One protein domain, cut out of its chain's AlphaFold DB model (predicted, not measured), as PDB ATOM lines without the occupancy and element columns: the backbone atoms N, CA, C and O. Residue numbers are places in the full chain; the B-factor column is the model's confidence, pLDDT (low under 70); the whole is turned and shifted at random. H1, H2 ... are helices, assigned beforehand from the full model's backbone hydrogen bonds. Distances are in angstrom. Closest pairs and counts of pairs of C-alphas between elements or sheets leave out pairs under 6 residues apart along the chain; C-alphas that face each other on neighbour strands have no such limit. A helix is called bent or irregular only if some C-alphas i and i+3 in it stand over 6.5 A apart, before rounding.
ATOM      1  N   SER A  14      16.447 -63.978 -13.842       93.00
ATOM      2  CA  SER A  14      16.088 -63.772 -15.248       93.00
ATOM      3  C   SER A  14      14.846 -64.543 -15.678       93.00
ATOM      4  O   SER A  14      14.089 -64.062 -16.520       93.00
ATOM      5  N   TYR A  15      14.576 -65.697 -15.063       90.94
ATOM      6  CA  TYR A  15      13.372 -66.471 -15.338       90.94
ATOM      7  C   TYR A  15      12.109 -65.760 -14.843       90.94
ATOM      8  O   TYR A  15      11.090 -65.782 -15.529       90.94
ATOM      9  N   ALA A  16      12.173 -65.098 -13.684       89.12
ATOM     10  CA  ALA A  16      11.059 -64.312 -13.156       89.12
ATOM     11  C   ALA A  16      10.767 -63.095 -14.046       89.12
ATOM     12  O   ALA A  16       9.609 -62.843 -14.375       89.12
ATOM     13  N   VAL A  17      11.815 -62.401 -14.504       92.50
ATOM     14  CA  VAL A  17      11.684 -61.267 -15.433       92.50
ATOM     15  C   VAL A  17      11.123 -61.707 -16.788       92.50
ATOM     16  O   VAL A  17      10.205 -61.085 -17.313       92.50
ATOM     17  N   ALA A  18      11.631 -62.804 -17.352       92.94
ATOM     18  CA  ALA A  18      11.115 -63.341 -18.608       92.94
ATOM     19  C   ALA A  18       9.657 -63.800 -18.476       92.94
ATOM     20  O   ALA A  18       8.862 -63.595 -19.392       92.94
ATOM     21  N   TRP A  19       9.299 -64.396 -17.334       91.06
ATOM     22  CA  TRP A  19       7.936 -64.832 -17.058       91.06
ATOM     23  C   TRP A  19       6.957 -63.662 -17.103       91.06
ATOM     24  O   TRP A  19       5.996 -63.741 -17.860       91.06
ATOM     25  N   ILE A  20       7.213 -62.585 -16.358       91.56
ATOM     26  CA  ILE A  20       6.301 -61.435 -16.310       91.56
ATOM     27  C   ILE A  20       6.289 -60.638 -17.623       91.56
ATOM     28  O   ILE A  20       5.219 -60.246 -18.076       91.56
ATOM     29  N   ASN A  21       7.432 -60.488 -18.302       91.44
ATOM     30  CA  ASN A  21       7.492 -59.825 -19.612       91.44
ATOM     31  C   ASN A  21       6.763 -60.605 -20.720       91.44
ATOM     32  O   ASN A  21       6.368 -60.019 -21.724       91.44
ATOM     33  N   GLY A  22       6.618 -61.924 -20.567       91.44
ATOM     34  CA  GLY A  22       5.885 -62.777 -21.501       91.44
ATOM     35  C   GLY A  22       4.382 -62.871 -21.228       91.44
ATOM     36  O   GLY A  22       3.686 -63.566 -21.965       91.44
ATOM     37  N   MET A  23       3.879 -62.237 -20.164       92.19
ATOM     38  CA  MET A  23       2.448 -62.202 -19.865       92.19
ATOM     39  C   MET A  23       1.748 -61.119 -20.688       92.19
ATOM     40  O   MET A  23       2.299 -60.046 -20.928       92.19
ATOM     41  N   ASP A  24       0.511 -61.390 -21.099       91.44
ATOM     42  CA  ASP A  24      -0.367 -60.334 -21.596       91.44
ATOM     43  C   ASP A  24      -0.873 -59.451 -20.436       91.44
ATOM     44  O   ASP A  24      -0.756 -59.791 -19.252       91.44
ATOM     45  N   ARG A  25      -1.415 -58.274 -20.781       84.94
ATOM     46  CA  ARG A  25      -1.863 -57.288 -19.785       84.94
ATOM     47  C   ARG A  25      -3.008 -57.812 -18.922       84.94
ATOM     48  O   ARG A  25      -3.043 -57.506 -17.734       84.94
ATOM     49  N   ASP A  26      -3.906 -58.610 -19.491       87.38
ATOM     50  CA  ASP A  26      -5.041 -59.158 -18.751       87.38
ATOM     51  C   ASP A  26      -4.559 -60.153 -17.694       87.38
ATOM     52  O   ASP A  26      -5.005 -60.116 -16.550       87.38
ATOM     53  N   ALA A  27      -3.586 -60.999 -18.022       89.19
ATOM     54  CA  ALA A  27      -2.981 -61.925 -17.079       89.19
ATOM     55  C   ALA A  27      -2.217 -61.192 -15.967       89.19
ATOM     56  O   ALA A  27      -2.273 -61.624 -14.817       89.19
ATOM     57  N   ILE A  28      -1.540 -60.081 -16.282       88.44
ATOM     58  CA  ILE A  28      -0.867 -59.225 -15.289       88.44
ATOM     59  C   ILE A  28      -1.886 -58.605 -14.323       88.44
ATOM     60  O   ILE A  28      -1.692 -58.660 -13.112       88.44
ATOM     61  N   ASN A  29      -3.004 -58.097 -14.842       86.56
ATOM     62  CA  ASN A  29      -4.085 -57.505 -14.047       86.56
ATOM     63  C   ASN A  29      -4.874 -58.527 -13.209       86.56
ATOM     64  O   ASN A  29      -5.700 -58.137 -12.394       86.56
ATOM     65  N   ASN A  30      -4.629 -59.825 -13.405       86.56
ATOM     66  CA  ASN A  30      -5.231 -60.920 -12.642       86.56
ATOM     67  C   ASN A  30      -4.210 -61.655 -11.750       86.56
ATOM     68  O   ASN A  30      -4.498 -62.743 -11.249       86.56
ATOM     69  N   LEU A  31      -3.007 -61.098 -11.559       86.62
ATOM     70  CA  LEU A  31      -2.041 -61.617 -10.588       86.62
ATOM     71  C   LEU A  31      -2.547 -61.451  -9.148       86.62
ATOM     72  O   LEU A  31      -3.571 -60.829  -8.898       86.62
ATOM     73  N   ASP A  32      -1.821 -61.999  -8.179       85.19
ATOM     74  CA  ASP A  32      -2.014 -61.583  -6.789       85.19
ATOM     75  C   ASP A  32      -1.826 -60.057  -6.670       85.19
ATOM     76  O   ASP A  32      -0.949 -59.500  -7.338       85.19
ATOM     77  N   GLY A  33      -2.643 -59.388  -5.847       80.06
ATOM     78  CA  GLY A  33      -2.669 -57.924  -5.726       80.06
ATOM     79  C   GLY A  33      -1.307 -57.294  -5.411       80.06
ATOM     80  O   GLY A  33      -1.046 -56.171  -5.838       80.06
ATOM     81  N   HIS A  34      -0.396 -58.036  -4.770       78.50
ATOM     82  CA  HIS A  34       0.975 -57.581  -4.506       78.50
ATOM     83  C   HIS A  34       1.827 -57.421  -5.774       78.50
ATOM     84  O   HIS A  34       2.791 -56.658  -5.775       78.50
ATOM     85  N   PHE A  35       1.503 -58.136  -6.857       81.50
ATOM     86  CA  PHE A  35       2.260 -58.123  -8.117       81.50
ATOM     87  C   PHE A  35       1.510 -57.454  -9.275       81.50
ATOM     88  O   PHE A  35       2.056 -57.350 -10.376       81.50
ATOM     89  N   GLN A  36       0.272 -57.010  -9.051       88.00
ATOM     90  CA  GLN A  36      -0.479 -56.218 -10.020       88.00
ATOM     91  C   GLN A  36       0.052 -54.773 -10.072       88.00
ATOM     92  O   GLN A  36       0.509 -54.248  -9.049       88.00
ATOM     93  N   PRO A  37      -0.053 -54.089 -11.229       90.81
ATOM     94  CA  PRO A  37       0.111 -52.642 -11.287       90.81
ATOM     95  C   PRO A  37      -0.843 -51.974 -10.294       90.81
ATOM     96  O   PRO A  37      -2.056 -52.197 -10.337       90.81
ATOM     97  N   GLN A  38      -0.308 -51.154  -9.393       88.44
ATOM     98  CA  GLN A  38      -1.082 -50.566  -8.296       88.44
ATOM     99  C   GLN A  38      -2.159 -49.604  -8.809       88.44
ATOM    100  O   GLN A  38      -3.234 -49.483  -8.221       88.44
ATOM    101  N   SER A  39      -1.895 -48.941  -9.937       90.38
ATOM    102  CA  SER A  39      -2.867 -48.081 -10.606       90.38
ATOM    103  C   SER A  39      -4.083 -48.852 -11.114       90.38
ATOM    104  O   SER A  39      -5.179 -48.301 -11.100       90.38
ATOM    105  N   GLU A  40      -3.927 -50.112 -11.517       90.00
ATOM    106  CA  GLU A  40      -5.041 -50.944 -11.975       90.00
ATOM    107  C   GLU A  40      -5.725 -51.644 -10.798       90.00
ATOM    108  O   GLU A  40      -6.951 -51.610 -10.707       90.00
ATOM    109  N   HIS A  41      -4.948 -52.194  -9.856       89.00
ATOM    110  CA  HIS A  41      -5.466 -52.875  -8.664       89.00
ATOM    111  C   HIS A  41      -6.408 -51.983  -7.839       89.00
ATOM    112  O   HIS A  41      -7.471 -52.418  -7.405       89.00
ATOM    113  N   CYS A  42      -6.041 -50.709  -7.674       85.88
ATOM    114  CA  CYS A  42      -6.820 -49.721  -6.929       85.88
ATOM    115  C   CYS A  42      -7.742 -48.868  -7.824       85.88
ATOM    116  O   CYS A  42      -8.264 -47.852  -7.367       85.88
ATOM    117  N   GLU A  43      -7.893 -49.215  -9.110       88.50
ATOM    118  CA  GLU A  43      -8.635 -48.457 -10.138       88.50
ATOM    119  C   GLU A  43      -8.202 -46.984 -10.310       88.50
ATOM    120  O   GLU A  43      -8.896 -46.166 -10.931       88.50
ATOM    121  N   LEU A  44      -7.034 -46.622  -9.781       90.38
ATOM    122  CA  LEU A  44      -6.505 -45.264  -9.809       90.38
ATOM    123  C   LEU A  44      -6.194 -44.811 -11.237       90.38
ATOM    124  O   LEU A  44      -6.371 -43.637 -11.536       90.38
ATOM    125  N   SER A  45      -5.860 -45.716 -12.159       90.12
ATOM    126  CA  SER A  45      -5.706 -45.400 -13.588       90.12
ATOM    127  C   SER A  45      -6.925 -44.655 -14.167       90.12
ATOM    128  O   SER A  45      -6.783 -43.780 -15.023       90.12
ATOM    129  N   LYS A  46      -8.129 -44.941 -13.650       91.56
ATOM    130  CA  LYS A  46      -9.402 -44.326 -14.065       91.56
ATOM    131  C   LYS A  46      -9.843 -43.195 -13.142       91.56
ATOM    132  O   LYS A  46     -10.485 -42.249 -13.595       91.56
ATOM    133  N   ARG A  47      -9.511 -43.301 -11.854       92.00
ATOM    134  CA  ARG A  47     -10.094 -42.478 -10.789       92.00
ATOM    135  C   ARG A  47      -9.117 -41.506 -10.146       92.00
ATOM    136  O   ARG A  47      -9.530 -40.752  -9.279       92.00
ATOM    137  N   ILE A  48      -7.854 -41.435 -10.584       89.12
ATOM    138  CA  ILE A  48      -6.831 -40.582  -9.946       89.12
ATOM    139  C   ILE A  48      -7.258 -39.110  -9.843       89.12
ATOM    140  O   ILE A  48      -6.907 -38.432  -8.888       89.12
ATOM    141  N   ARG A  49      -8.076 -38.629 -10.790       88.31
ATOM    142  CA  ARG A  49      -8.611 -37.256 -10.812       88.31
ATOM    143  C   ARG A  49      -9.661 -36.979  -9.732       88.31
ATOM    144  O   ARG A  49      -9.948 -35.818  -9.469       88.31
ATOM    145  N   GLU A  50     -10.250 -38.019  -9.146       90.25
ATOM    146  CA  GLU A  50     -11.174 -37.910  -8.011       90.25
ATOM    147  C   GLU A  50     -10.425 -37.637  -6.699       90.25
ATOM    148  O   GLU A  50     -11.027 -37.185  -5.726       90.25
ATOM    149  N   TYR A  51      -9.111 -37.872  -6.675       84.38
ATOM    150  CA  TYR A  51      -8.257 -37.620  -5.526       84.38
ATOM    151  C   TYR A  51      -7.574 -36.263  -5.684       84.38
ATOM    152  O   TYR A  51      -6.978 -35.944  -6.710       84.38
ATOM    153  N   ASN A  52      -7.645 -35.449  -4.638       80.62
ATOM    154  CA  ASN A  52      -6.977 -34.149  -4.573       80.62
ATOM    155  C   ASN A  52      -5.528 -34.247  -4.070       80.62
ATOM    156  O   ASN A  52      -4.776 -33.280  -4.182       80.62
ATOM    157  N   MET A  53      -5.136 -35.396  -3.512       75.38
ATOM    158  CA  MET A  53      -3.806 -35.622  -2.966       75.38
ATOM    159  C   MET A  53      -3.346 -37.057  -3.226       75.38
ATOM    160  O   MET A  53      -4.041 -38.015  -2.897       75.38
ATOM    161  N   VAL A  54      -2.149 -37.188  -3.793       75.31
ATOM    162  CA  VAL A  54      -1.437 -38.459  -3.971       75.31
ATOM    163  C   VAL A  54      -0.112 -38.313  -3.247       75.31
ATOM    164  O   VAL A  54       0.675 -37.421  -3.565       75.31
ATOM    165  N   ILE A  55       0.121 -39.153  -2.244       73.69
ATOM    166  CA  ILE A  55       1.276 -39.015  -1.360       73.69
ATOM    167  C   ILE A  55       2.242 -40.142  -1.661       73.69
ATOM    168  O   ILE A  55       1.933 -41.317  -1.480       73.69
ATOM    169  N   ARG A  56       3.442 -39.769  -2.101       73.12
ATOM    170  CA  ARG A  56       4.557 -40.701  -2.175       73.12
ATOM    171  C   ARG A  56       5.167 -40.816  -0.789       73.12
ATOM    172  O   ARG A  56       5.915 -39.939  -0.371       73.12
ATOM    173  N   MET A  57       4.872 -41.909  -0.107       68.94
ATOM    174  CA  MET A  57       5.503 -42.220   1.168       68.94
ATOM    175  C   MET A  57       6.794 -42.996   0.906       68.94
ATOM    176  O   MET A  57       6.823 -43.934   0.109       68.94
ATOM    177  N   THR A  58       7.887 -42.586   1.542       69.31
ATOM    178  CA  THR A  58       9.131 -43.368   1.562       69.31
ATOM    179  C   THR A  58       9.242 -44.063   2.906       69.31
ATOM    180  O   THR A  58       8.705 -43.548   3.874       69.31
ATOM    181  N   ARG A  59       9.944 -45.196   3.019       67.25
ATOM    182  CA  ARG A  59      10.117 -45.861   4.328       67.25
ATOM    183  C   ARG A  59      10.631 -44.896   5.406       67.25
ATOM    184  O   ARG A  59      10.135 -44.909   6.525       67.25
ATOM    185  N   ASP A  60      11.573 -44.035   5.030       68.19
ATOM    186  CA  ASP A  60      12.231 -43.092   5.939       68.19
ATOM    187  C   ASP A  60      11.292 -41.969   6.401       68.19
ATOM    188  O   ASP A  60      11.431 -41.450   7.508       68.19
ATOM    189  N   SER A  61      10.335 -41.591   5.552       74.62
ATOM    190  CA  SER A  61       9.417 -40.482   5.806       74.62
ATOM    191  C   SER A  61       7.996 -40.924   6.146       74.62
ATOM    192  O   SER A  61       7.248 -40.112   6.666       74.62
ATOM    193  N   LEU A  62       7.628 -42.193   5.941       79.75
ATOM    194  CA  LEU A  62       6.253 -42.708   6.000       79.75
ATOM    195  C   LEU A  62       5.540 -42.281   7.279       79.75
ATOM    196  O   LEU A  62       4.504 -41.627   7.218       79.75
ATOM    197  N   ALA A  63       6.116 -42.609   8.435       81.19
ATOM    198  CA  ALA A  63       5.492 -42.286   9.710       81.19
ATOM    199  C   ALA A  63       5.433 -40.769   9.955       81.19
ATOM    200  O   ALA A  63       4.452 -40.270  10.491       81.19
ATOM    201  N   VAL A  64       6.457 -40.015   9.542       83.25
ATOM    202  CA  VAL A  64       6.490 -38.551   9.702       83.25
ATOM    203  C   VAL A  64       5.450 -37.880   8.800       83.25
ATOM    204  O   VAL A  64       4.688 -37.033   9.267       83.25
ATOM    205  N   ASP A  65       5.394 -38.284   7.535       83.88
ATOM    206  CA  ASP A  65       4.489 -37.766   6.515       83.88
ATOM    207  C   ASP A  65       3.036 -38.113   6.853       83.88
ATOM    208  O   ASP A  65       2.161 -37.258   6.731       83.88
ATOM    209  N   ALA A  66       2.773 -39.330   7.345       86.00
ATOM    210  CA  ALA A  66       1.445 -39.755   7.778       86.00
ATOM    211  C   ALA A  66       0.939 -38.945   8.982       86.00
ATOM    212  O   ALA A  66      -0.214 -38.510   8.986       86.00
ATOM    213  N   VAL A  67       1.797 -38.677   9.977       87.38
ATOM    214  CA  VAL A  67       1.452 -37.787  11.103       87.38
ATOM    215  C   VAL A  67       1.137 -36.380  10.603       87.38
ATOM    216  O   VAL A  67       0.078 -35.844  10.924       87.38
ATOM    217  N   CYS A  68       2.022 -35.803   9.784       86.00
ATOM    218  CA  CYS A  68       1.849 -34.463   9.223       86.00
ATOM    219  C   CYS A  68       0.535 -34.345   8.435       86.00
ATOM    220  O   CYS A  68      -0.211 -33.379   8.597       86.00
ATOM    221  N   LEU A  69       0.205 -35.354   7.627       86.19
ATOM    222  CA  LEU A  69      -1.034 -35.394   6.861       86.19
ATOM    223  C   LEU A  69      -2.272 -35.376   7.763       86.19
ATOM    224  O   LEU A  69      -3.199 -34.604   7.520       86.19
ATOM    225  N   LEU A  70      -2.288 -36.216   8.801       87.56
ATOM    226  CA  LEU A  70      -3.399 -36.265   9.748       87.56
ATOM    227  C   LEU A  70      -3.557 -34.930  10.483       87.56
ATOM    228  O   LEU A  70      -4.685 -34.487  10.687       87.56
ATOM    229  N   GLU A  71      -2.458 -34.259  10.827       88.94
ATOM    230  CA  GLU A  71      -2.482 -32.918  11.422       88.94
ATOM    231  C   GLU A  71      -3.066 -31.870  10.472       88.94
ATOM    232  O   GLU A  71      -4.000 -31.161  10.848       88.94
ATOM    233  N   GLN A  72      -2.589 -31.810   9.227       87.44
ATOM    234  CA  GLN A  72      -3.097 -30.868   8.221       87.44
ATOM    235  C   GLN A  72      -4.580 -31.100   7.896       87.44
ATOM    236  O   GLN A  72      -5.312 -30.150   7.624       87.44
ATOM    237  N   ALA A  73      -5.046 -32.348   7.970       86.94
ATOM    238  CA  ALA A  73      -6.445 -32.705   7.758       86.94
ATOM    239  C   ALA A  73      -7.346 -32.481   8.992       86.94
ATOM    240  O   ALA A  73      -8.553 -32.712   8.910       86.94
ATOM    241  N   GLY A  74      -6.801 -32.085  10.151       90.00
ATOM    242  CA  GLY A  74      -7.564 -32.003  11.408       90.00
ATOM    243  C   GLY A  74      -8.017 -33.375  11.937       90.00
ATOM    244  O   GLY A  74      -9.005 -33.493  12.669       90.00
ATOM    245  N   LEU A  75      -7.313 -34.435  11.545       91.00
ATOM    246  CA  LEU A  75      -7.588 -35.836  11.857       91.00
ATOM    247  C   LEU A  75      -6.570 -36.444  12.834       91.00
ATOM    248  O   LEU A  75      -6.549 -37.659  12.996       91.00
ATOM    249  N   SER A  76      -5.775 -35.634  13.543       89.25
ATOM    250  CA  SER A  76      -4.733 -36.107  14.475       89.25
ATOM    251  C   SER A  76      -5.221 -37.126  15.509       89.25
ATOM    252  O   SER A  76      -4.454 -37.989  15.917       89.25
ATOM    253  N   ARG A  77      -6.504 -37.080  15.903       87.31
ATOM    254  CA  ARG A  77      -7.119 -38.058  16.825       87.31
ATOM    255  C   ARG A  77      -7.075 -39.507  16.317       87.31
ATOM    256  O   ARG A  77      -7.114 -40.426  17.123       87.31
ATOM    257  N   LEU A  78      -7.006 -39.696  14.996       86.44
ATOM    258  CA  LEU A  78      -6.913 -41.012  14.356       86.44
ATOM    259  C   LEU A  78      -5.491 -41.587  14.407       86.44
ATOM    260  O   LEU A  78      -5.289 -42.742  14.054       86.44
ATOM    261  N   ASN A  79      -4.500 -40.805  14.845       88.31
ATOM    262  CA  ASN A  79      -3.149 -41.295  15.086       88.31
ATOM    263  C   ASN A  79      -3.033 -41.903  16.495       88.31
ATOM    264  O   ASN A  79      -2.256 -41.417  17.311       88.31
ATOM    265  N   THR A  80      -3.822 -42.929  16.807       85.81
ATOM    266  CA  THR A  80      -3.850 -43.588  18.124       85.81
ATOM    267  C   THR A  80      -3.885 -45.110  17.967       85.81
ATOM    268  O   THR A  80      -4.479 -45.635  17.029       85.81
ATOM    269  N   MET A  81      -3.188 -45.835  18.846       77.31
ATOM    270  CA  MET A  81      -3.181 -47.302  18.866       77.31
ATOM    271  C   MET A  81      -4.290 -47.842  19.783       77.31
ATOM    272  O   MET A  81      -4.171 -47.730  21.000       77.31
ATOM    273  N   GLY A  82      -5.291 -48.531  19.230       66.50
ATOM    274  CA  GLY A  82      -6.268 -49.325  19.997       66.50
ATOM    275  C   GLY A  82      -7.515 -48.572  20.485       66.50
ATOM    276  O   GLY A  82      -7.803 -47.472  20.022       66.50
ATOM    277  N   ASP A  83      -8.264 -49.216  21.389       67.81
ATOM    278  CA  ASP A  83      -9.579 -48.769  21.875       67.81
ATOM    279  C   ASP A  83      -9.516 -47.573  22.849       67.81
ATOM    280  O   ASP A  83      -8.463 -47.223  23.398       67.81
ATOM    281  N   ASP A  84     -10.688 -46.964  23.066       61.06
ATOM    282  CA  ASP A  84     -10.935 -45.743  23.839       61.06
ATOM    283  C   ASP A  84     -10.093 -45.638  25.128       61.06
ATOM    284  O   ASP A  84     -10.306 -46.351  26.111       61.06
ATOM    285  N   GLY A  85      -9.147 -44.691  25.138       63.81
ATOM    286  CA  GLY A  85      -8.321 -44.342  26.301       63.81
ATOM    287  C   GLY A  85      -6.811 -44.465  26.082       63.81
ATOM    288  O   GLY A  85      -6.041 -43.892  26.857       63.81
ATOM    289  N   ASN A  86      -6.367 -45.147  25.022       70.88
ATOM    290  CA  ASN A  86      -4.952 -45.205  24.666       70.88
ATOM    291  C   ASN A  86      -4.546 -44.039  23.742       70.88
ATOM    292  O   ASN A  86      -4.841 -44.028  22.552       70.88
ATOM    293  N   ASN A  87      -3.801 -43.072  24.282       72.81
ATOM    294  CA  ASN A  87      -3.280 -41.926  23.518       72.81
ATOM    295  C   ASN A  87      -1.917 -42.196  22.856       72.81
ATOM    296  O   ASN A  87      -1.232 -41.260  22.439       72.81
ATOM    297  N   THR A  88      -1.478 -43.455  22.792       83.88
ATOM    298  CA  THR A  88      -0.198 -43.804  22.169       83.88
ATOM    299  C   THR A  88      -0.290 -43.610  20.653       83.88
ATOM    300  O   THR A  88      -1.167 -44.216  20.037       83.88
ATOM    301  N   PRO A  89       0.611 -42.830  20.023       83.62
ATOM    302  CA  PRO A  89       0.594 -42.626  18.578       83.62
ATOM    303  C   PRO A  89       0.778 -43.930  17.800       83.62
ATOM    304  O   PRO A  89       1.704 -44.683  18.113       83.62
ATOM    305  N   PHE A  90      -0.061 -44.165  16.780       84.69
ATOM    306  CA  PHE A  90       0.096 -45.278  15.829       84.69
ATOM    307  C   PHE A  90       1.354 -45.082  14.984       84.69
ATOM    308  O   PHE A  90       2.276 -45.895  15.017       84.69
ATOM    309  N   TRP A  91       1.441 -43.942  14.305       84.12
ATOM    310  CA  TRP A  91       2.634 -43.523  13.590       84.12
ATOM    311  C   TRP A  91       3.616 -42.904  14.579       84.12
ATOM    312  O   TRP A  91       3.415 -41.795  15.085       84.12
ATOM    313  N   ARG A  92       4.700 -43.625  14.857       76.31
ATOM    314  CA  ARG A  92       5.814 -43.114  15.657       76.31
ATOM    315  C   ARG A  92       6.896 -42.609  14.725       76.31
ATOM    316  O   ARG A  92       7.266 -43.292  13.773       76.31
ATOM    317  N   ARG A  93       7.439 -41.422  15.013       65.62
ATOM    318  CA  ARG A  93       8.677 -41.006  14.347       65.62
ATOM    319  C   ARG A  93       9.742 -42.052  14.688       65.62
ATOM    320  O   ARG A  93       9.869 -42.367  15.872       65.62
ATOM    321  N   PRO A  94      10.475 -42.593  13.703       60.09
ATOM    322  CA  PRO A  94      11.544 -43.531  13.993       60.09
ATOM    323  C   PRO A  94      12.505 -42.888  14.999       60.09
ATOM    324  O   PRO A  94      13.003 -41.785  14.758       60.09
ATOM    325  N   GLU A  95      12.759 -43.548  16.131       57.66
ATOM    326  CA  GLU A  95      13.787 -43.129  17.089       57.66
ATOM    327  C   GLU A  95      15.158 -43.426  16.486       57.66
ATOM    328  O   GLU A  95      15.780 -44.416  16.843       57.66
ATOM    329  N   VAL A  96      15.578 -42.623  15.502       48.94
ATOM    330  CA  VAL A  96      16.922 -42.582  14.896       48.94
ATOM    331  C   VAL A  96      17.643 -43.941  14.923       48.94
ATOM    332  O   VAL A  96      18.783 -44.050  15.365       48.94
ATOM    333  N   GLN A  97      16.990 -45.011  14.468       45.50
ATOM    334  CA  GLN A  97      17.709 -46.228  14.141       45.50
ATOM    335  C   GLN A  97      18.194 -46.032  12.722       45.50
ATOM    336  O   GLN A  97      17.409 -45.944  11.781       45.50
ATOM    337  N   ALA A  98      19.512 -45.879  12.617       41.94
ATOM    338  CA  ALA A  98      20.291 -45.695  11.406       41.94
ATOM    339  C   ALA A  98      20.227 -46.926  10.486       41.94
ATOM    340  O   ALA A  98      21.245 -47.515  10.130       41.94
ATOM    341  N   PHE A  99      19.028 -47.335  10.092       43.25
ATOM    342  CA  PHE A  99      18.864 -48.152   8.912       43.25
ATOM    343  C   PHE A  99      18.889 -47.184   7.734       43.25
ATOM    344  O   PHE A  99      18.032 -46.316   7.640       43.25
ATOM    345  N   HIS A 100      19.911 -47.274   6.883       49.56
ATOM    346  CA  HIS A 100      19.991 -46.555   5.611       49.56
ATOM    347  C   HIS A 100      19.368 -47.445   4.520       49.56
ATOM    348  O   HIS A 100      20.094 -48.200   3.873       49.56
ATOM    349  N   PRO A 101      18.042 -47.425   4.284       49.03
ATOM    350  CA  PRO A 101      17.373 -48.502   3.559       49.03
ATOM    351  C   PRO A 101      17.327 -48.222   2.051       49.03
ATOM    352  O   PRO A 101      17.075 -49.130   1.263       49.03
ATOM    353  N   GLY A 102      17.568 -46.976   1.630       52.44
ATOM    354  CA  GLY A 102      17.538 -46.585   0.222       52.44
ATOM    355  C   GLY A 102      18.771 -47.038  -0.561       52.44
ATOM    356  O   GLY A 102      18.634 -47.584  -1.652       52.44
ATOM    357  N   LYS A 103      19.976 -46.851  -0.002       58.19
ATOM    358  CA  LYS A 103      21.227 -47.180  -0.707       58.19
ATOM    359  C   LYS A 103      21.409 -48.684  -0.869       58.19
ATOM    360  O   LYS A 103      21.651 -49.130  -1.983       58.19
ATOM    361  N   ASP A 104      21.214 -49.457   0.198       66.69
ATOM    362  CA  ASP A 104      21.370 -50.914   0.147       66.69
ATOM    363  C   ASP A 104      20.423 -51.544  -0.883       66.69
ATOM    364  O   ASP A 104      20.860 -52.318  -1.730       66.69
ATOM    365  N   ASN A 105      19.136 -51.180  -0.870       75.19
ATOM    366  CA  ASN A 105      18.172 -51.733  -1.824       75.19
ATOM    367  C   ASN A 105      18.501 -51.353  -3.271       75.19
ATOM    368  O   ASN A 105      18.419 -52.207  -4.148       75.19
ATOM    369  N   GLU A 106      18.897 -50.104  -3.527       85.31
ATOM    370  CA  GLU A 106      19.282 -49.676  -4.871       85.31
ATOM    371  C   GLU A 106      20.512 -50.438  -5.386       85.31
ATOM    372  O   GLU A 106      20.537 -50.849  -6.547       85.31
ATOM    373  N   GLU A 107      21.515 -50.675  -4.536       87.56
ATOM    374  CA  GLU A 107      22.689 -51.472  -4.905       87.56
ATOM    375  C   GLU A 107      22.310 -52.917  -5.256       87.56
ATOM    376  O   GLU A 107      22.750 -53.435  -6.284       87.56
ATOM    377  N   TYR A 108      21.426 -53.556  -4.486       86.12
ATOM    378  CA  TYR A 108      20.931 -54.888  -4.847       86.12
ATOM    379  C   TYR A 108      20.108 -54.869  -6.138       86.12
ATOM    380  O   TYR A 108      20.304 -55.741  -6.982       86.12
ATOM    381  N   LEU A 109      19.245 -53.870  -6.356       91.19
ATOM    382  CA  LEU A 109      18.493 -53.734  -7.611       91.19
ATOM    383  C   LEU A 109      19.430 -53.669  -8.824       91.19
ATOM    384  O   LEU A 109      19.191 -54.359  -9.816       91.19
ATOM    385  N   LYS A 110      20.536 -52.919  -8.733       94.25
ATOM    386  CA  LYS A 110      21.552 -52.878  -9.797       94.25
ATOM    387  C   LYS A 110      22.149 -54.257 -10.065       94.25
ATOM    388  O   LYS A 110      22.338 -54.602 -11.227       94.25
ATOM    389  N   LYS A 111      22.426 -55.046  -9.025       93.00
ATOM    390  CA  LYS A 111      22.982 -56.398  -9.172       93.00
ATOM    391  C   LYS A 111      21.966 -57.396  -9.738       93.00
ATOM    392  O   LYS A 111      22.337 -58.222 -10.564       93.00
ATOM    393  N   PHE A 112      20.690 -57.325  -9.359       92.25
ATOM    394  CA  PHE A 112      19.673 -58.265  -9.849       92.25
ATOM    395  C   PHE A 112      19.238 -58.008 -11.283       92.25
ATOM    396  O   PHE A 112      18.937 -58.960 -11.997       92.25
ATOM    397  N   TYR A 113      19.206 -56.757 -11.727       96.06
ATOM    398  CA  TYR A 113      18.725 -56.417 -13.059       96.06
ATOM    399  C   TYR A 113      19.868 -56.114 -14.017       96.06
ATOM    400  O   TYR A 113      20.789 -55.374 -13.693       96.06
ATOM    401  N   THR A 114      19.767 -56.605 -15.252       97.62
ATOM    402  CA  THR A 114      20.443 -55.925 -16.365       97.62
ATOM    403  C   THR A 114      19.678 -54.646 -16.700       97.62
ATOM    404  O   THR A 114      18.469 -54.565 -16.461       97.62
ATOM    405  N   LYS A 115      20.345 -53.661 -17.314       97.81
ATOM    406  CA  LYS A 115      19.671 -52.445 -17.799       97.81
ATOM    407  C   LYS A 115      18.453 -52.782 -18.664       97.81
ATOM    408  O   LYS A 115      17.368 -52.275 -18.410       97.81
ATOM    409  N   GLN A 116      18.615 -53.682 -19.633       97.69
ATOM    410  CA  GLN A 116      17.534 -54.093 -20.532       97.69
ATOM    411  C   GLN A 116      16.361 -54.732 -19.774       97.69
ATOM    412  O   GLN A 116      15.215 -54.358 -19.996       97.69
ATOM    413  N   ALA A 117      16.644 -55.646 -18.842       97.19
ATOM    414  CA  ALA A 117      15.620 -56.310 -18.040       97.19
ATOM    415  C   ALA A 117      14.796 -55.321 -17.199       97.19
ATOM    416  O   ALA A 117      13.574 -55.445 -17.129       97.19
ATOM    417  N   ALA A 118      15.456 -54.335 -16.585       96.94
ATOM    418  CA  ALA A 118      14.779 -53.290 -15.823       96.94
ATOM    419  C   ALA A 118      13.921 -52.380 -16.717       96.94
ATOM    420  O   ALA A 118      12.804 -52.041 -16.339       96.94
ATOM    421  N   GLU A 119      14.404 -52.017 -17.910       97.50
ATOM    422  CA  GLU A 119      13.625 -51.234 -18.882       97.50
ATOM    423  C   GLU A 119      12.400 -51.995 -19.397       97.50
ATOM    424  O   GLU A 119      11.335 -51.412 -19.582       97.50
ATOM    425  N   ASP A 120      12.524 -53.300 -19.633       95.69
ATOM    426  CA  ASP A 120      11.397 -54.105 -20.103       95.69
ATOM    427  C   ASP A 120      10.323 -54.249 -19.023       95.69
ATOM    428  O   ASP A 120       9.140 -54.064 -19.307       95.69
ATOM    429  N   LEU A 121      10.727 -54.436 -17.767       94.12
ATOM    430  CA  LEU A 121       9.800 -54.385 -16.638       94.12
ATOM    431  C   LEU A 121       9.163 -53.012 -16.447       94.12
ATOM    432  O   LEU A 121       7.978 -52.918 -16.136       94.12
ATOM    433  N   LEU A 122       9.921 -51.937 -16.664       95.25
ATOM    434  CA  LEU A 122       9.380 -50.585 -16.603       95.25
ATOM    435  C   LEU A 122       8.255 -50.388 -17.628       95.25
ATOM    436  O   LEU A 122       7.281 -49.701 -17.334       95.25
ATOM    437  N   LYS A 123       8.348 -51.019 -18.806       94.62
ATOM    438  CA  LYS A 123       7.266 -51.009 -19.805       94.62
ATOM    439  C   LYS A 123       6.045 -51.785 -19.326       94.62
ATOM    440  O   LYS A 123       4.929 -51.315 -19.538       94.62
ATOM    441  N   VAL A 124       6.243 -52.933 -18.674       93.62
ATOM    442  CA  VAL A 124       5.148 -53.725 -18.087       93.62
ATOM    443  C   VAL A 124       4.362 -52.896 -17.068       93.62
ATOM    444  O   VAL A 124       3.136 -52.842 -17.129       93.62
ATOM    445  N   PHE A 125       5.065 -52.171 -16.197       93.12
ATOM    446  CA  PHE A 125       4.468 -51.336 -15.150       93.12
ATOM    447  C   PHE A 125       4.298 -49.860 -15.545       93.12
ATOM    448  O   PHE A 125       4.084 -49.006 -14.685       93.12
ATOM    449  N   ALA A 126       4.360 -49.526 -16.839       93.00
ATOM    450  CA  ALA A 126       4.354 -48.134 -17.299       93.00
ATOM    451  C   ALA A 126       3.108 -47.351 -16.853       93.00
ATOM    452  O   ALA A 126       3.196 -46.144 -16.626       93.00
ATOM    453  N   ALA A 127       1.969 -48.035 -16.696       91.12
ATOM    454  CA  ALA A 127       0.723 -47.439 -16.216       91.12
ATOM    455  C   ALA A 127       0.885 -46.782 -14.836       91.12
ATOM    456  O   ALA A 127       0.418 -45.660 -14.648       91.12
ATOM    457  N   ASP A 128       1.612 -47.410 -13.909       92.06
ATOM    458  CA  ASP A 128       1.854 -46.852 -12.573       92.06
ATOM    459  C   ASP A 128       2.733 -45.603 -12.658       92.06
ATOM    460  O   ASP A 128       2.400 -44.555 -12.103       92.06
ATOM    461  N   TYR A 129       3.831 -45.682 -13.416       92.75
ATOM    462  CA  TYR A 129       4.758 -44.559 -13.571       92.75
ATOM    463  C   TYR A 129       4.081 -43.343 -14.208       92.75
ATOM    464  O   TYR A 129       4.332 -42.211 -13.798       92.75
ATOM    465  N   GLN A 130       3.185 -43.566 -15.170       93.06
ATOM    466  CA  GLN A 130       2.410 -42.503 -15.806       93.06
ATOM    467  C   GLN A 130       1.322 -41.952 -14.879       93.06
ATOM    468  O   GLN A 130       1.228 -40.738 -14.714       93.06
ATOM    469  N   THR A 131       0.530 -42.825 -14.249       91.81
ATOM    470  CA  THR A 131      -0.594 -42.432 -13.379       91.81
ATOM    471  C   THR A 131      -0.119 -41.598 -12.195       91.81
ATOM    472  O   THR A 131      -0.746 -40.600 -11.847       91.81
ATOM    473  N   PHE A 132       1.015 -41.973 -11.601       89.75
ATOM    474  CA  PHE A 132       1.566 -41.311 -10.419       89.75
ATOM    475  C   PHE A 132       2.675 -40.303 -10.738       89.75
ATOM    476  O   PHE A 132       3.284 -39.758  -9.817       89.75
ATOM    477  N   ASN A 133       2.949 -40.047 -12.023       89.44
ATOM    478  CA  ASN A 133       4.022 -39.160 -12.481       89.44
ATOM    479  C   ASN A 133       5.385 -39.484 -11.827       89.44
ATOM    480  O   ASN A 133       6.129 -38.600 -11.393       89.44
ATOM    481  N   ILE A 134       5.696 -40.777 -11.712       89.00
ATOM    482  CA  ILE A 134       6.949 -41.256 -11.132       89.00
ATOM    483  C   ILE A 134       8.019 -41.207 -12.230       89.00
ATOM    484  O   ILE A 134       7.816 -41.763 -13.313       89.00
ATOM    485  N   PRO A 135       9.177 -40.570 -11.989       92.00
ATOM    486  CA  PRO A 135      10.250 -40.556 -12.969       92.00
ATOM    487  C   PRO A 135      10.867 -41.947 -13.116       92.00
ATOM    488  O   PRO A 135      10.938 -42.725 -12.159       92.00
ATOM    489  N   ARG A 136      11.405 -42.234 -14.305       94.50
ATOM    490  CA  ARG A 136      12.233 -43.425 -14.515       94.50
ATOM    491  C   ARG A 136      13.376 -43.454 -13.479       94.50
ATOM    492  O   ARG A 136      14.100 -42.460 -13.364       94.50
ATOM    493  N   PRO A 137      13.601 -44.572 -12.771       93.19
ATOM    494  CA  PRO A 137      14.650 -44.645 -11.761       93.19
ATOM    495  C   PRO A 137      16.058 -44.522 -12.363       93.19
ATOM    496  O   PRO A 137      16.422 -45.253 -13.282       93.19
ATOM    497  N   ALA A 138      16.886 -43.637 -11.803       94.12
ATOM    498  CA  ALA A 138      18.254 -43.398 -12.280       94.12
ATOM    499  C   ALA A 138      19.196 -44.603 -12.094       94.12
ATOM    500  O   ALA A 138      20.205 -44.721 -12.790       94.12
ATOM    501  N   TRP A 139      18.884 -45.515 -11.168       94.19
ATOM    502  CA  TRP A 139      19.702 -46.703 -10.920       94.19
ATOM    503  C   TRP A 139      19.710 -47.679 -12.096       94.19
ATOM    504  O   TRP A 139      20.681 -48.416 -12.245       94.19
ATOM    505  N   ILE A 140      18.687 -47.644 -12.961       96.75
ATOM    506  CA  ILE A 140      18.587 -48.508 -14.148       96.75
ATOM    507  C   ILE A 140      19.791 -48.297 -15.074       96.75
ATOM    508  O   ILE A 140      20.306 -49.249 -15.658       96.75
ATOM    509  N   ASP A 141      20.312 -47.070 -15.161       97.50
ATOM    510  CA  ASP A 141      21.506 -46.778 -15.961       97.50
ATOM    511  C   ASP A 141      22.791 -47.378 -15.382       97.50
ATOM    512  O   ASP A 141      23.773 -47.525 -16.104       97.50
ATOM    513  N   LYS A 142      22.775 -47.748 -14.099       97.12
ATOM    514  CA  LYS A 142      23.889 -48.358 -13.362       97.12
ATOM    515  C   LYS A 142      23.665 -49.850 -13.094       97.12
ATOM    516  O   LYS A 142      24.402 -50.437 -12.308       97.12
ATOM    517  N   ALA A 143      22.639 -50.448 -13.695       96.94
ATOM    518  CA  ALA A 143      22.288 -51.842 -13.484       96.94
ATOM    519  C   ALA A 143      23.359 -52.770 -14.091       96.94
ATOM    520  O   ALA A 143      23.665 -52.682 -15.282       96.94
ATOM    521  N   THR A 144      23.944 -53.634 -13.262       96.12
ATOM    522  CA  THR A 144      25.065 -54.518 -13.609       96.12
ATOM    523  C   THR A 144      24.604 -55.918 -13.995       96.12
ATOM    524  O   THR A 144      25.234 -56.555 -14.836       96.12
ATOM    525  N   GLY A 145      23.500 -56.400 -13.417       94.31
ATOM    526  CA  GLY A 145      22.965 -57.738 -13.670       94.31
ATOM    527  C   GLY A 145      23.841 -58.878 -13.148       94.31
ATOM    528  O   GLY A 145      23.682 -60.006 -13.610       94.31
ATOM    529  N   GLU A 146      24.742 -58.601 -12.201       93.62
ATOM    530  CA  GLU A 146      25.631 -59.578 -11.553       93.62
ATOM    531  C   GLU A 146      24.893 -60.852 -11.100       93.62
ATOM    532  O   GLU A 146      25.372 -61.960 -11.322       93.62
ATOM    533  N   PHE A 147      23.689 -60.704 -10.543       90.81
ATOM    534  CA  PHE A 147      22.862 -61.804 -10.036       90.81
ATOM    535  C   PHE A 147      21.755 -62.235 -11.006       90.81
ATOM    536  O   PHE A 147      20.982 -63.140 -10.700       90.81
ATOM    537  N   PHE A 148      21.653 -61.619 -12.188       92.94
ATOM    538  CA  PHE A 148      20.510 -61.803 -13.087       92.94
ATOM    539  C   PHE A 148      20.338 -63.261 -13.540       92.94
ATOM    540  O   PHE A 148      19.227 -63.784 -13.540       92.94
ATOM    541  N   ASN A 149      21.434 -63.937 -13.890       92.38
ATOM    542  CA  ASN A 149      21.427 -65.344 -14.319       92.38
ATOM    543  C   ASN A 149      21.937 -66.310 -13.243       92.38
ATOM    544  O   ASN A 149      22.129 -67.494 -13.524       92.38
ATOM    545  N   ASP A 150      22.174 -65.821 -12.028       84.88
ATOM    546  CA  ASP A 150      22.739 -66.631 -10.963       84.88
ATOM    547  C   ASP A 150      21.649 -67.461 -10.278       84.88
ATOM    548  O   ASP A 150      20.783 -66.937  -9.580       84.88
ATOM    549  N   ALA A 151      21.695 -68.772 -10.507       73.25
ATOM    550  CA  ALA A 151      20.863 -69.758  -9.819       73.25
ATOM    551  C   ALA A 151      21.657 -70.588  -8.791       73.25
ATOM    552  O   ALA A 151      21.088 -71.493  -8.183       73.25
ATOM    553  N   GLY A 152      22.968 -70.348  -8.652       62.72
ATOM    554  CA  GLY A 152      23.912 -71.250  -7.983       62.72
ATOM    555  C   GLY A 152      24.563 -70.695  -6.715       62.72
ATOM    556  O   GLY A 152      25.000 -71.486  -5.881       62.72
TER     557      GLY A 152
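This is residues 14 to 152 of the 200 residues of the protein "Hypothetical protein" of Polarella glacialis (UniProt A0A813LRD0). A loose, open frame of short helices and long loops, with a hollow middle: H7 and H8 follow each other along one side, H1 is side by side with H7, H3 and H4 pack on H8, and H9 packs on both H6 and H7. H5 and the long loop of residues 73 to 100 lie off from this group, and H5 touches no other helix. The printed part has 139 residues with nine named helices, H1 to H9 in chain order, and no named strand; its class is all helix, though under half of the residues, 67, are in named elements. The whole is loose, with a radius of gyration of the C-alphas of 18.9 A, and spans 54 by 38 by 26 A.

H1 is residues 14 to 21, 10.4 A long, with C-alpha 14 at (16.088, -63.772, -15.248). H2 is residues 25 to 28, and H3 is residues 38 to 41, each 5.0 A long. H4, residues 44 to 50, 8.9 A long, is irregular: C-alphas 46 and 49 are 7.8 A apart. H5 is residues 62 to 72, 15.2 A long, with C-alpha 62 at (6.253, -42.708, 6.000). H6 is residues 101 to 112, 16.7 A, and H7 is residues 115 to 124, 14.6 A. H8 is residues 126 to 131, 8.5 A. H9 is residues 138 to 142, 7.6 A, with C-alpha 142 at (23.889, -48.358, -13.362).

H1 touches H7 at a shallow tilt of 30 degrees, the same way; the closest C-alphas are those of Asn 21 and Leu 121, 6.6 A apart. H1 and H2 are close but not clearly touching, with C-alphas 20 and 28 the closest at 7.6 A. H7 and H8 meet only through their link. H8 touches H3, closest at C-alphas 39 and 128, 5.3 A. H8 also touches H4 at a shallow tilt of 6 degrees, the same way, closest at C-alphas 45 and 131, 5.9 A. H9 touches H7, closest at C-alphas 140 and 115, 5.5 A. H6 touches H9 with residues 106 to 110 alone, closest at C-alphas 110 and 142, 6.2 A. Every O i to N i+4 pair is within hydrogen-bond range in H1, H5, H7 and H8; H6 has 7 of 8, H4 has 1 of 3 beside 2 of 4 O i to N i+3 pairs, H9 has 0 of 1 beside 2 of 2, and H2 and H3 are too short for an O i to N i+4 pair.

The two C-alphas farthest apart, those of Gly 85 and Asn 149, are 54.6 A apart. The printed part has no cut. The links H4 to H5, 11 residues, and H5 to H6, 28 residues, are long. The mean pLDDT of the printed part is 84.0; residues 57 to 60, 82 to 85, 93 to 104 and 152 are under 70.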